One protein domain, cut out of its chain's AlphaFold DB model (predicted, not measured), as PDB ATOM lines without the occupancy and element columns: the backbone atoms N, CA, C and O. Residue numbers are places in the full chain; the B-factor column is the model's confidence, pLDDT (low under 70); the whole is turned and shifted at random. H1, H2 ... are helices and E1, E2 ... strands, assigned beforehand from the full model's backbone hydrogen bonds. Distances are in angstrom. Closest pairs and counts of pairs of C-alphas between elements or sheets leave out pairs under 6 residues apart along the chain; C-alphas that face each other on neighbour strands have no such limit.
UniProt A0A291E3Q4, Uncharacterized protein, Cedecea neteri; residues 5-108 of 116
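This is residues 5 to 108 of the 116 residues of an uncharacterized protein of Cedecea neteri (UniProt A0A291E3Q4). A strongly twisted sheet of three strands, E1 to E3, has the helix H4 packed on one face, and an arm of helices reaches away from this body, its residues 5 to 22 sticking out free. Short H3 sits at the arm's base, by the end of H4. The printed part has 104 residues, with elements in the order H1 H2 H3 E1 E2 E3 H4, of mixed class; E1 - E2 - E3 is a meander, each strand the antiparallel neighbour of the one before. The whole is loose, with a radius of gyration of the C-alphas of 18.1 A, and spans 65 by 32 by 22 A, the arm making the length.

Find C-alpha 5 at (189.653, 213.661, 199.960), where H1, residues 5 to 11, begins. H2 follows, residues 15 to 28, 19.4 A long, then H3, residues 30 to 36. E1 is residues 49 to 57, 25.9 A; E2 is 62 to 70, 26.1 A; E3 is 80 to 88, 21.6 A, and bends by 63 degrees at residue 83. H4, residues 91 to 107, runs 24.0 A to C-alpha 107 at (174.606, 185.137, 174.881).

In hairpin E1 and E2, look for N 52 and O 67, 2.9 A apart; in hairpin E2 and E3, N 64 and O 86, 2.9 A. H4 is on the sheet, making two layers, a helix on one face; its closest C-alphas to E2 are Ala 94 and Ala 64, 4.6 A. With residues 103 to 107 alone H4 touches H3, closest at the C-alphas of Ala 106 and Pro 30, 6.4 A. H2 and H3 touch only at the corner, and only just, with 3 pairs of C-alphas within 8 A, the closest Ala 26 and Leu 32, 5.4 A. H1 and H2 are apart. In H1, H2, H3 and H4 every O i to N i+4 pair is within hydrogen-bond range.

The C-alphas of Ala 6 and Gly 59, the two farthest apart, are 64.9 A apart. The printed part has no cut; the link H3 to E1 is long. Model pLDDT is under 70 at residues 5 to 37 and 73 to 75.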
ATOM      1  N   ARG A   5     190.281 214.536 198.946       45.06
ATOM      2  CA  ARG A   5     189.653 213.661 199.960       45.06
ATOM      3  C   ARG A   5     188.131 213.575 199.815       45.06
ATOM      4  O   ARG A   5     187.602 212.480 199.879       45.06
ATOM      5  N   ALA A   6     187.466 214.692 199.510       51.31
ATOM      6  CA  ALA A   6     186.030 214.704 199.232       51.31
ATOM      7  C   ALA A   6     185.683 213.879 197.981       51.31
ATOM      8  O   ALA A   6     184.699 213.154 197.984       51.31
ATOM      9  N   PHE A   7     186.546 213.907 196.958       47.59
ATOM     10  CA  PHE A   7     186.390 213.104 195.742       47.59
ATOM     11  C   PHE A   7     186.497 211.593 196.021       47.59
ATOM     12  O   PHE A   7     185.734 210.804 195.473       47.59
ATOM     13  N   PHE A   8     187.417 211.173 196.898       52.03
ATOM     14  CA  PHE A   8     187.530 209.766 197.304       52.03
ATOM     15  C   PHE A   8     186.413 209.323 198.259       52.03
ATOM     16  O   PHE A   8     185.968 208.181 198.154       52.03
ATOM     17  N   ASP A   9     185.912 210.214 199.119       48.84
ATOM     18  CA  ASP A   9     184.738 209.944 199.960       48.84
ATOM     19  C   ASP A   9     183.443 209.844 199.125       48.84
ATOM     20  O   ASP A   9     182.570 209.033 199.432       48.84
ATOM     21  N   GLU A  10     183.349 210.574 198.009       44.12
ATOM     22  CA  GLU A  10     182.244 210.489 197.040       44.12
ATOM     23  C   GLU A  10     182.336 209.232 196.144       44.12
ATOM     24  O   GLU A  10     181.324 208.685 195.714       44.12
ATOM     25  N   LEU A  11     183.544 208.691 195.942       52.25
ATOM     26  CA  LEU A  11     183.791 207.404 195.268       52.25
ATOM     27  C   LEU A  11     183.604 206.177 196.185       52.25
ATOM     28  O   LEU A  11     183.458 205.057 195.685       52.25
ATOM     29  N   ALA A  12     183.595 206.360 197.510       52.50
ATOM     30  CA  ALA A  12     183.397 205.283 198.485       52.50
ATOM     31  C   ALA A  12     181.924 204.839 198.613       52.50
ATOM     32  O   ALA A  12     181.633 203.735 199.089       52.50
ATOM     33  N   LEU A  13     180.985 205.652 198.126       52.91
ATOM     34  CA  LEU A  13     179.555 205.364 198.103       52.91
ATOM     35  C   LEU A  13     179.096 205.279 196.642       52.91
ATOM     36  O   LEU A  13     178.719 206.299 196.075       52.91
ATOM     37  N   PRO A  14     179.070 204.086 196.012       57.66
ATOM     38  CA  PRO A  14     178.507 202.892 196.630       57.66
ATOM     39  C   PRO A  14     179.253 201.634 196.173       57.66
ATOM     40  O   PRO A  14     178.898 201.010 195.167       57.66
ATOM     41  N   ALA A  15     180.250 201.189 196.939       55.59
ATOM     42  CA  ALA A  15     180.898 199.896 196.698       55.59
ATOM     43  C   ALA A  15     179.875 198.741 196.574       55.59
ATOM     44  O   ALA A  15     180.106 197.772 195.853       55.59
ATOM     45  N   SER A  16     178.704 198.866 197.210       56.75
ATOM     46  CA  SER A  16     177.561 197.956 197.078       56.75
ATOM     47  C   SER A  16     176.850 198.023 195.718       56.75
ATOM     48  O   SER A  16     176.451 196.976 195.210       56.75
ATOM     49  N   LEU A  17     176.720 199.198 195.095       56.69
ATOM     50  CA  LEU A  17     176.169 199.355 193.740       56.69
ATOM     51  C   LEU A  17     177.189 198.965 192.679       56.69
ATOM     52  O   LEU A  17     176.829 198.278 191.734       56.69
ATOM     53  N   VAL A  18     178.468 199.309 192.844       61.06
ATOM     54  CA  VAL A  18     179.519 198.821 191.937       61.06
ATOM     55  C   VAL A  18     179.597 197.299 192.013       61.06
ATOM     56  O   VAL A  18     179.659 196.638 190.982       61.06
ATOM     57  N   ARG A  19     179.498 196.715 193.213       59.47
ATOM     58  CA  ARG A  19     179.424 195.262 193.397       59.47
ATOM     59  C   ARG A  19     178.133 194.664 192.837       59.47
ATOM     60  O   ARG A  19     178.194 193.572 192.281       59.47
ATOM     61  N   SER A  20     176.987 195.338 192.947       58.03
ATOM     62  CA  SER A  20     175.721 194.831 192.402       58.03
ATOM     63  C   SER A  20     175.683 194.909 190.876       58.03
ATOM     64  O   SER A  20     175.259 193.954 190.231       58.03
ATOM     65  N   VAL A  21     176.209 195.985 190.291       59.97
ATOM     66  CA  VAL A  21     176.385 196.150 188.847       59.97
ATOM     67  C   VAL A  21     177.424 195.164 188.336       59.97
ATOM     68  O   VAL A  21     177.148 194.455 187.380       59.97
ATOM     69  N   ALA A  22     178.569 195.010 189.005       62.44
ATOM     70  CA  ALA A  22     179.564 194.003 188.644       62.44
ATOM     71  C   ALA A  22     179.002 192.578 188.746       62.44
ATOM     72  O   ALA A  22     179.286 191.752 187.884       62.44
ATOM     73  N   ALA A  23     178.165 192.285 189.748       60.53
ATOM     74  CA  ALA A  23     177.478 191.001 189.867       60.53
ATOM     75  C   ALA A  23     176.434 190.794 188.758       60.53
ATOM     76  O   ALA A  23     176.343 189.691 188.223       60.53
ATOM     77  N   ARG A  24     175.692 191.840 188.367       60.69
ATOM     78  CA  ARG A  24     174.750 191.799 187.233       60.69
ATOM     79  C   ARG A  24     175.476 191.618 185.905       60.69
ATOM     80  O   ARG A  24     175.146 190.702 185.168       60.69
ATOM     81  N   VAL A  25     176.532 192.383 185.652       61.34
ATOM     82  CA  VAL A  25     177.384 192.243 184.463       61.34
ATOM     83  C   VAL A  25     178.047 190.863 184.432       61.34
ATOM     84  O   VAL A  25     178.096 190.225 183.385       61.34
ATOM     85  N   ALA A  26     178.510 190.341 185.572       61.00
ATOM     86  CA  ALA A  26     179.038 188.980 185.663       61.00
ATOM     87  C   ALA A  26     177.958 187.906 185.441       61.00
ATOM     88  O   ALA A  26     178.273 186.846 184.899       61.00
ATOM     89  N   ALA A  27     176.706 188.165 185.828       60.50
ATOM     90  CA  ALA A  27     175.569 187.290 185.549       60.50
ATOM     91  C   ALA A  27     175.164 187.321 184.065       60.50
ATOM     92  O   ALA A  27     174.836 186.273 183.510       60.50
ATOM     93  N   GLU A  28     175.255 188.484 183.418       65.81
ATOM     94  CA  GLU A  28     174.954 188.702 181.995       65.81
ATOM     95  C   GLU A  28     176.112 188.323 181.062       65.81
ATOM     96  O   GLU A  28     175.926 188.205 179.853       65.81
ATOM     97  N   CYS A  29     177.312 188.090 181.600       67.00
ATOM     98  CA  CYS A  29     178.478 187.655 180.839       67.00
ATOM     99  C   CYS A  29     178.815 186.180 181.125       67.00
ATOM    100  O   CYS A  29     179.568 185.891 182.064       67.00
ATOM    101  N   PRO A  30     178.394 185.234 180.260       66.56
ATOM    102  CA  PRO A  30     178.671 183.803 180.412       66.56
ATOM    103  C   PRO A  30     180.146 183.470 180.668       66.56
ATOM    104  O   PRO A  30     180.471 182.567 181.435       66.56
ATOM    105  N   ARG A  31     181.060 184.233 180.053       68.50
ATOM    106  CA  ARG A  31     182.516 184.062 180.193       68.50
ATOM    107  C   ARG A  31     183.024 184.385 181.597       68.50
ATOM    108  O   ARG A  31     183.883 183.674 182.113       68.50
ATOM    109  N   LEU A  32     182.505 185.451 182.204       61.28
ATOM    110  CA  LEU A  32     182.864 185.855 183.563       61.28
ATOM    111  C   LEU A  32     182.356 184.812 184.557       61.28
ATOM    112  O   LEU A  32     183.139 184.307 185.360       61.28
ATOM    113  N   LYS A  33     181.090 184.404 184.427       65.69
ATOM    114  CA  LYS A  33     180.488 183.346 185.248       65.69
ATOM    115  C   LYS A  33     181.258 182.024 185.161       65.69
ATOM    116  O   LYS A  33     181.549 181.420 186.192       65.69
ATOM    117  N   ALA A  34     181.647 181.604 183.957       68.00
ATOM    118  CA  ALA A  34     182.461 180.408 183.746       68.00
ATOM    119  C   ALA A  34     183.839 180.511 184.423       68.00
ATOM    120  O   ALA A  34     184.257 179.581 185.112       68.00
ATOM    121  N   ARG A  35     184.510 181.667 184.312       67.69
ATOM    122  CA  ARG A  35     185.803 181.929 184.967       67.69
ATOM    123  C   ARG A  35     185.696 181.901 186.492       67.69
ATOM    124  O   ARG A  35     186.538 181.278 187.132       67.69
ATOM    125  N   PHE A  36     184.655 182.507 187.066       67.00
ATOM    126  CA  PHE A  36     184.385 182.433 188.508       67.00
ATOM    127  C   PHE A  36     184.134 180.997 188.971       67.00
ATOM    128  O   PHE A  36     184.631 180.591 190.017       67.00
ATOM    129  N   ARG A  37     183.424 180.205 188.162       68.19
ATOM    130  CA  ARG A  37     183.173 178.782 188.428       68.19
ATOM    131  C   ARG A  37     184.351 177.866 188.079       68.19
ATOM    132  O   ARG A  37     184.225 176.659 188.252       68.19
ATOM    133  N   LYS A  38     185.463 178.402 187.551       76.19
ATOM    134  CA  LYS A  38     186.582 177.636 186.964       76.19
ATOM    135  C   LYS A  38     186.110 176.534 185.996       76.19
ATOM    136  O   LYS A  38     186.756 175.500 185.855       76.19
ATOM    137  N   SER A  39     184.980 176.759 185.327       80.38
ATOM    138  CA  SER A  39     184.352 175.791 184.432       80.38
ATOM    139  C   SER A  39     184.680 176.132 182.978       80.38
ATOM    140  O   SER A  39     184.610 177.302 182.598       80.38
ATOM    141  N   PRO A  40     184.997 175.141 182.124       85.12
ATOM    142  CA  PRO A  40     185.156 175.362 180.688       85.12
ATOM    143  C   PRO A  40     183.812 175.553 179.959       85.12
ATOM    144  O   PRO A  40     183.804 175.744 178.742       85.12
ATOM    145  N   TRP A  41     182.690 175.459 180.676       90.62
ATOM    146  CA  TRP A  41     181.337 175.585 180.149       90.62
ATOM    147  C   TRP A  41     180.794 177.006 180.322       90.62
ATOM    148  O   TRP A  41     180.873 177.596 181.398       90.62
ATOM    149  N   LEU A  42     180.217 177.546 179.252       89.69
ATOM    150  CA  LEU A  42     179.553 178.842 179.209       89.69
ATOM    151  C   LEU A  42     178.052 178.639 179.403       89.69
ATOM    152  O   LEU A  42     177.375 178.126 178.515       89.69
ATOM    153  N   THR A  43     177.528 179.049 180.554       88.88
ATOM    154  CA  THR A  43     176.089 178.991 180.822       88.88
ATOM    155  C   THR A  43     175.344 180.006 179.953       88.88
ATOM    156  O   THR A  43     175.708 181.180 179.920       88.88
ATOM    157  N   SER A  44     174.293 179.556 179.276       88.50
ATOM    158  CA  SER A  44     173.331 180.405 178.566       88.50
ATOM    159  C   SER A  44     172.722 181.478 179.472       88.50
ATOM    160  O   SER A  44     172.592 181.277 180.683       88.50
ATOM    161  N   LEU A  45     172.278 182.595 178.890       82.75
ATOM    162  CA  LEU A  45     171.558 183.639 179.634       82.75
ATOM    163  C   LEU A  45     170.271 183.129 180.298       82.75
ATOM    164  O   LEU A  45     169.914 183.604 181.371       82.75
ATOM    165  N   SER A  46     169.590 182.150 179.693       81.38
ATOM    166  CA  SER A  46     168.409 181.518 180.298       81.38
ATOM    167  C   SER A  46     168.753 180.629 181.494       81.38
ATOM    168  O   SER A  46     167.865 180.263 182.256       81.38
ATOM    169  N   GLY A  47     170.023 180.250 181.663       82.88
ATOM    170  CA  GLY A  47     170.453 179.327 182.708       82.88
ATOM    171  C   GLY A  47     170.076 177.867 182.456       82.88
ATOM    172  O   GLY A  47     170.388 177.034 183.300       82.88
ATOM    173  N   LEU A  48     169.452 177.541 181.319       84.69
ATOM    174  CA  LEU A  48     168.958 176.191 181.011       84.69
ATOM    175  C   LEU A  48     170.001 175.304 180.327       84.69
ATOM    176  O   LEU A  48     169.933 174.080 180.419       84.69
ATOM    177  N   GLN A  49     170.951 175.913 179.623       88.56
ATOM    178  CA  GLN A  49     171.976 175.205 178.856       88.56
ATOM    179  C   GLN A  49     173.375 175.715 179.141       88.56
ATOM    180  O   GLN A  49     173.559 176.885 179.493       88.56
ATOM    181  N   GLU A  50     174.361 174.858 178.904       91.06
ATOM    182  CA  GLU A  50     175.768 175.221 178.895       91.06
ATOM    183  C   GLU A  50     176.439 174.805 177.592       91.06
ATOM    184  O   GLU A  50     176.242 173.694 177.107       91.06
ATOM    185  N   TYR A  51     177.301 175.675 177.078       92.62
ATOM    186  CA  TYR A  51     178.024 175.472 175.830       92.62
ATOM    187  C   TYR A  51     179.524 175.390 176.078       92.62
ATOM    188  O   TYR A  51     180.082 176.164 176.858       92.62
ATOM    189  N   ARG A  52     180.217 174.495 175.379       93.50
ATOM    190  CA  ARG A  52     181.675 174.382 175.454       93.50
ATOM    191  C   ARG A  52     182.276 174.245 174.066       93.50
ATOM    192  O   ARG A  52     181.836 173.438 173.253       93.50
ATOM    193  N   ALA A  53     183.320 175.026 173.824       95.50
ATOM    194  CA  ALA A  53     184.123 174.926 172.620       95.50
ATOM    195  C   ALA A  53     184.998 173.667 172.659       95.50
ATOM    196  O   ALA A  53     185.621 173.361 173.684       95.50
ATOM    197  N   LYS A  54     185.071 172.964 171.532       95.69
ATOM    198  CA  LYS A  54     185.987 171.850 171.315       95.69
ATOM    199  C   LYS A  54     186.635 171.952 169.937       95.69
ATOM    200  O   LYS A  54     186.100 172.554 169.009       95.69
ATOM    201  N   ALA A  55     187.801 171.329 169.838       95.50
ATOM    202  CA  ALA A  55     188.466 171.055 168.583       95.50
ATOM    203  C   ALA A  55     188.915 169.592 168.578       95.50
ATOM    204  O   ALA A  55     189.463 169.121 169.579       95.50
ATOM    205  N   GLY A  56     188.660 168.890 167.479       94.00
ATOM    206  CA  GLY A  56     189.135 167.528 167.227       94.00
ATOM    207  C   GLY A  56     190.052 167.500 166.010       94.00
ATOM    208  O   GLY A  56     189.916 168.350 165.137       94.00
ATOM    209  N   TYR A  57     190.987 166.555 165.962       93.81
ATOM    210  CA  TYR A  57     191.828 166.313 164.789       93.81
ATOM    211  C   TYR A  57     191.334 165.055 164.078       93.81
ATOM    212  O   TYR A  57     191.086 164.055 164.750       93.81
ATOM    213  N   ASP A  58     191.171 165.109 162.760       89.06
ATOM    214  CA  ASP A  58     190.678 163.985 161.943       89.06
ATOM    215  C   ASP A  58     191.736 163.390 161.001       89.06
ATOM    216  O   ASP A  58     191.415 162.519 160.202       89.06
ATOM    217  N   GLY A  59     192.982 163.865 161.063       89.25
ATOM    218  CA  GLY A  59     194.035 163.485 160.117       89.25
ATOM    219  C   GLY A  59     194.272 164.507 159.005       89.25
ATOM    220  O   GLY A  59     195.405 164.605 158.543       89.25
ATOM    221  N   ASN A  60     193.266 165.311 158.646       88.12
ATOM    222  CA  ASN A  60     193.346 166.317 157.577       88.12
ATOM    223  C   ASN A  60     193.311 167.758 158.102       88.12
ATOM    224  O   ASN A  60     193.738 168.684 157.412       88.12
ATOM    225  N   GLY A  61     192.817 167.974 159.319       92.50
ATOM    226  CA  GLY A  61     192.797 169.285 159.951       92.50
ATOM    227  C   GLY A  61     192.153 169.274 161.331       92.50
ATOM    228  O   GLY A  61     191.803 168.240 161.901       92.50
ATOM    229  N   PHE A  62     192.007 170.466 161.903       96.44
ATOM    230  CA  PHE A  62     191.344 170.667 163.184       96.44
ATOM    231  C   PHE A  62     189.895 171.097 162.975       96.44
ATOM    232  O   PHE A  62     189.618 172.221 162.559       96.44
ATOM    233  N   HIS A  63     188.960 170.222 163.324       95.44
ATOM    234  CA  HIS A  63     187.524 170.485 163.305       95.44
ATOM    235  C   HIS A  63     187.099 171.234 164.549       95.44
ATOM    236  O   HIS A  63     187.206 170.712 165.661       95.44
ATOM    237  N   ALA A  64     186.595 172.445 164.364       96.69
ATOM    238  CA  ALA A  64     186.030 173.267 165.416       96.69
ATOM    239  C   ALA A  64     184.543 172.953 165.580       96.69
ATOM    240  O   ALA A  64     183.788 172.986 164.610       96.69
ATOM    241  N   TYR A  65     184.095 172.698 166.805       96.19
ATOM    242  CA  TYR A  65     182.683 172.454 167.090       96.19
ATOM    243  C   TYR A  65     182.314 172.887 168.507       96.19
ATOM    244  O   TYR A  65     183.165 173.041 169.389       96.19
ATOM    245  N   VAL A  66     181.022 173.097 168.732       95.88
ATOM    246  CA  VAL A  66     180.469 173.412 170.049       95.88
ATOM    247  C   VAL A  66     179.658 172.222 170.524       95.88
ATOM    248  O   VAL A  66     178.847 171.673 169.781       95.88
ATOM    249  N   ILE A  67     179.870 171.834 171.773       94.88
ATOM    250  CA  ILE A  67     179.013 170.881 172.474       94.88
ATOM    251  C   ILE A  67     178.105 171.628 173.447       94.88
ATOM    252  O   ILE A  67     178.485 172.678 173.971       94.88
ATOM    253  N   THR A  68     176.920 171.082 173.680       93.31
ATOM    254  CA  THR A  68     175.926 171.612 174.611       93.31
ATOM    255  C   THR A  68     175.467 170.530 175.576       93.31
ATOM    256  O   THR A  68     175.538 169.338 175.271       93.31
ATOM    257  N   ARG A  69     175.001 170.952 176.745       91.00
ATOM    258  CA  ARG A  69     174.280 170.110 177.699       91.00
ATOM    259  C   ARG A  69     173.240 170.947 178.427       91.00
ATOM    260  O   ARG A  69     173.392 172.167 178.541       91.00
ATOM    261  N   ARG A  70     172.203 170.300 178.962       87.81
ATOM    262  CA  ARG A  70     171.300 170.962 179.913       87.81
ATOM    263  C   ARG A  70     172.059 171.263 181.206       87.81
ATOM    264  O   ARG A  70     172.865 170.451 181.659       87.81
ATOM    265  N   CYS A  71     171.798 172.423 181.797       83.31
ATOM    266  CA  CYS A  71     172.216 172.710 183.162       83.31
ATOM    267  C   CYS A  71     171.483 171.738 184.091       83.31
ATOM    268  O   CYS A  71     170.273 171.857 184.266       83.31
ATOM    269  N   SER A  72     172.208 170.789 184.671       75.81
ATOM    270  CA  SER A  72     171.688 169.877 185.685       75.81
ATOM    271  C   SER A  72     172.521 170.026 186.960       75.81
ATOM    272  O   SER A  72     173.728 170.272 186.858       75.81
ATOM    273  N   PRO A  73     171.913 169.913 188.156       68.75
ATOM    274  CA  PRO A  73     172.675 169.753 189.391       68.75
ATOM    275  C   PRO A  73     173.555 168.494 189.342       68.75
ATOM    276  O   PRO A  73     174.683 168.518 189.836       68.75
ATOM    277  N   ASP A  74     173.090 167.446 188.656       67.69
ATOM    278  CA  ASP A  74     173.895 166.264 188.376       67.69
ATOM    279  C   ASP A  74     174.892 166.538 187.254       67.69
ATOM    280  O   ASP A  74     174.550 166.983 186.156       67.69
ATOM    281  N   HIS A  75     176.163 166.247 187.529       61.50
ATOM    282  CA  HIS A  75     177.267 166.480 186.595       61.50
ATOM    283  C   HIS A  75     177.204 165.603 185.331       61.50
ATOM    284  O   HIS A  75     177.959 165.863 184.390       61.50
ATOM    285  N   ASP A  76     176.277 164.644 185.294       71.06
ATOM    286  CA  ASP A  76     176.125 163.610 184.269       71.06
ATOM    287  C   ASP A  76     175.102 163.955 183.172       71.06
ATOM    288  O   ASP A  76     174.607 163.090 182.450       71.06
ATOM    289  N   ALA A  77     174.769 165.240 183.016       78.19
ATOM    290  CA  ALA A  77     173.885 165.670 181.938       78.19
ATOM    291  C   ALA A  77     174.443 165.246 180.562       78.19
ATOM    292  O   ALA A  77     175.617 165.518 180.270       78.19
ATOM    293  N   PRO A  78     173.608 164.648 179.688       84.69
ATOM    294  CA  PRO A  78     174.048 164.181 178.384       84.69
ATOM    295  C   PRO A  78     174.605 165.343 177.562       84.69
ATOM    296  O   PRO A  78     174.019 166.428 177.479       84.69
ATOM    297  N   VAL A  79     175.767 165.103 176.959       90.31
ATOM    298  CA  VAL A  79     176.477 166.076 176.133       90.31
ATOM    299  C   VAL A  79     176.171 165.795 174.669       90.31
ATOM    300  O   VAL A  79     176.508 164.731 174.156       90.31
ATOM    301  N   ALA A  80     175.600 166.776 173.980       90.38
ATOM    302  CA  ALA A  80     175.306 166.707 172.556       90.38
ATOM    303  C   ALA A  80     176.227 167.635 171.754       90.38
ATOM    304  O   ALA A  80     176.695 168.665 172.250       90.38
ATOM    305  N   ARG A  81     176.474 167.299 170.484       92.06
ATOM    306  CA  ARG A  81     177.094 168.231 169.533       92.06
ATOM    307  C   ARG A  81     176.036 169.255 169.124       92.06
ATOM    308  O   ARG A  81     174.959 168.880 168.684       92.06
ATOM    309  N   CYS A  82     176.331 170.534 169.328       90.38
ATOM    310  CA  CYS A  82     175.404 171.630 169.059       90.38
ATOM    311  C   CYS A  82     175.556 172.149 167.629       90.38
ATOM    312  O   CYS A  82     174.571 172.274 166.912       90.38
ATOM    313  N   CYS A  83     176.786 172.453 167.212       91.44
ATOM    314  CA  CYS A  83     177.059 172.926 165.859       91.44
ATOM    315  C   CYS A  83     178.532 172.765 165.480       91.44
ATOM    316  O   CYS A  83     179.420 172.790 166.343       91.44
ATOM    317  N   ASP A  84     178.780 172.717 164.176       94.81
ATOM    318  CA  ASP A  84     180.110 172.741 163.580       94.81
ATOM    319  C   ASP A  84     180.512 174.152 163.163       94.81
ATOM    320  O   ASP A  84     179.701 174.940 162.686       94.81
ATOM    321  N   CYS A  85     181.777 174.488 163.402       92.69
ATOM    322  CA  CYS A  85     182.345 175.818 163.177       92.69
ATOM    323  C   CYS A  85     183.378 175.826 162.037       92.69
ATOM    324  O   CYS A  85     184.055 176.835 161.846       92.69
ATOM    325  N   GLY A  86     183.514 174.708 161.316       93.25
ATOM    326  CA  GLY A  86     184.451 174.520 160.209       93.25
ATOM    327  C   GLY A  86     185.737 173.781 160.586       93.25
ATOM    328  O   GLY A  86     185.944 173.374 161.734       93.25
ATOM    329  N   THR A  87     186.610 173.628 159.592       95.69
ATOM    330  CA  THR A  87     187.901 172.936 159.691       95.69
ATOM    331  C   THR A  87     189.034 173.929 159.462       95.69
ATOM    332  O   THR A  87     188.947 174.788 158.587       95.69
ATOM    333  N   PHE A  88     190.093 173.826 160.262       95.44
ATOM    334  CA  PHE A  88     191.203 174.778 160.279       95.44
ATOM    335  C   PHE A  88     192.546 174.054 160.242       95.44
ATOM    336  O   PHE A  88     192.674 172.939 160.751       95.44
ATOM    337  N   ALA A  89     193.571 174.715 159.705       93.62
ATOM    338  CA  ALA A  89     194.928 174.174 159.660       93.62
ATOM    339  C   ALA A  89     195.545 174.033 161.061       93.62
ATOM    340  O   ALA A  89     196.340 173.130 161.309       93.62
ATOM    341  N   THR A  90     195.163 174.904 162.003       95.44
ATOM    342  CA  THR A  90     195.724 174.908 163.359       95.44
ATOM    343  C   THR A  90     194.666 174.724 164.442       95.44
ATOM    344  O   THR A  90     193.557 175.266 164.387       95.44
ATOM    345  N   ARG A  91     195.043 174.022 165.520       94.88
ATOM    346  CA  ARG A  91     194.191 173.853 166.708       94.88
ATOM    347  C   ARG A  91     193.798 175.189 167.333       94.88
ATOM    348  O   ARG A  91     192.690 175.332 167.842       94.88
ATOM    349  N   ALA A  92     194.713 176.157 167.327       95.19
ATOM    350  CA  ALA A  92     194.499 177.465 167.932       95.19
ATOM    351  C   ALA A  92     193.431 178.277 167.186       95.19
ATOM    352  O   ALA A  92     192.650 178.989 167.816       95.19
ATOM    353  N   GLU A  93     193.379 178.190 165.857       95.69
ATOM    354  CA  GLU A  93     192.313 178.805 165.060       95.69
ATOM    355  C   GLU A  93     190.983 178.102 165.286       95.69
ATOM    356  O   GLU A  93     190.009 178.768 165.639       95.69
ATOM    357  N   ALA A  94     190.971 176.766 165.216       96.00
ATOM    358  CA  ALA A  94     189.772 175.978 165.478       96.00
ATOM    359  C   ALA A  94     189.157 176.311 166.847       96.00
ATOM    360  O   ALA A  94     187.971 176.628 166.953       96.00
ATOM    361  N   MET A  95     189.980 176.330 167.900       96.12
ATOM    362  CA  MET A  95     189.522 176.677 169.244       96.12
ATOM    363  C   MET A  95     189.050 178.126 169.350       96.12
ATOM    364  O   MET A  95     188.027 178.369 169.987       96.12
ATOM    365  N   ARG A  96     189.746 179.093 168.737       95.94
ATOM    366  CA  ARG A  96     189.311 180.503 168.745       95.94
ATOM    367  C   ARG A  96     187.938 180.659 168.096       95.94
ATOM    368  O   ARG A  96     187.081 181.341 168.666       95.94
ATOM    369  N   THR A  97     187.705 180.008 166.959       95.75
ATOM    370  CA  THR A  97     186.412 180.041 166.264       95.75
ATOM    371  C   THR A  97     185.319 179.357 167.086       95.75
ATOM    372  O   THR A  97     184.288 179.977 167.353       95.75
ATOM    373  N   ALA A  98     185.567 178.144 167.593       95.88
ATOM    374  CA  ALA A  98     184.618 177.436 168.455       95.88
ATOM    375  C   ALA A  98     184.287 178.233 169.731       95.88
ATOM    376  O   ALA A  98     183.134 178.274 170.156       95.88
ATOM    377  N   HIS A  99     185.262 178.928 170.328       94.19
ATOM    378  CA  HIS A  99     185.032 179.794 171.491       94.19
ATOM    379  C   HIS A  99     184.167 181.011 171.173       94.19
ATOM    380  O   HIS A  99     183.317 181.387 171.987       94.19
ATOM    381  N   ARG A 100     184.375 181.647 170.015       93.94
ATOM    382  CA  ARG A 100     183.515 182.748 169.564       93.94
ATOM    383  C   ARG A 100     182.082 182.260 169.380       93.94
ATOM    384  O   ARG A 100     181.169 182.908 169.888       93.94
ATOM    385  N   GLN A 101     181.905 181.097 168.758       94.25
ATOM    386  CA  GLN A 101     180.586 180.516 168.532       94.25
ATOM    387  C   GLN A 101     179.898 180.094 169.835       94.25
ATOM    388  O   GLN A 101     178.756 180.478 170.068       94.25
ATOM    389  N   ALA A 102     180.594 179.392 170.733       92.62
ATOM    390  CA  ALA A 102     180.050 178.998 172.035       92.62
ATOM    391  C   ALA A 102     179.630 180.215 172.873       92.62
ATOM    392  O   ALA A 102     178.589 180.194 173.523       92.62
ATOM    393  N   ALA A 103     180.413 181.299 172.837       89.56
ATOM    394  CA  ALA A 103     180.042 182.539 173.507       89.56
ATOM    395  C   ALA A 103     178.804 183.182 172.876       89.56
ATOM    396  O   ALA A 103     177.922 183.610 173.609       89.56
ATOM    397  N   ARG A 104     178.708 183.206 171.541       90.12
ATOM    398  CA  ARG A 104     177.523 183.717 170.843       90.12
ATOM    399  C   ARG A 104     176.275 182.928 171.234       90.12
ATOM    400  O   ARG A 104     175.280 183.542 171.590       90.12
ATOM    401  N   LEU A 105     176.346 181.597 171.240       90.00
ATOM    402  CA  LEU A 105     175.242 180.724 171.654       90.00
ATOM    403  C   LEU A 105     174.843 180.934 173.117       90.00
ATOM    404  O   LEU A 105     173.658 180.972 173.425       90.00
ATOM    405  N   ALA A 106     175.814 181.136 174.010       88.19
ATOM    406  CA  ALA A 106     175.534 181.418 175.414       88.19
ATOM    407  C   ALA A 106     174.860 182.788 175.628       88.19
ATOM    408  O   ALA A 106     174.048 182.932 176.541       88.19
ATOM    409  N   THR A 107     175.188 183.786 174.803       84.00
ATOM    410  CA  THR A 107     174.606 185.137 174.881       84.00
ATOM    411  C   THR A 107     173.280 185.260 174.126       84.00
ATOM    412  O   THR A 107     172.492 186.159 174.408       84.00
ATOM    413  N   LEU A 108     172.995 184.383 173.163       80.31
ATOM    414  CA  LEU A 108     171.695 184.368 172.505       80.31
ATOM    415  C   LEU A 108     170.623 183.902 173.495       80.31
ATOM    416  O   LEU A 108     170.796 182.928 174.227       80.31
TER     417      LEU A 108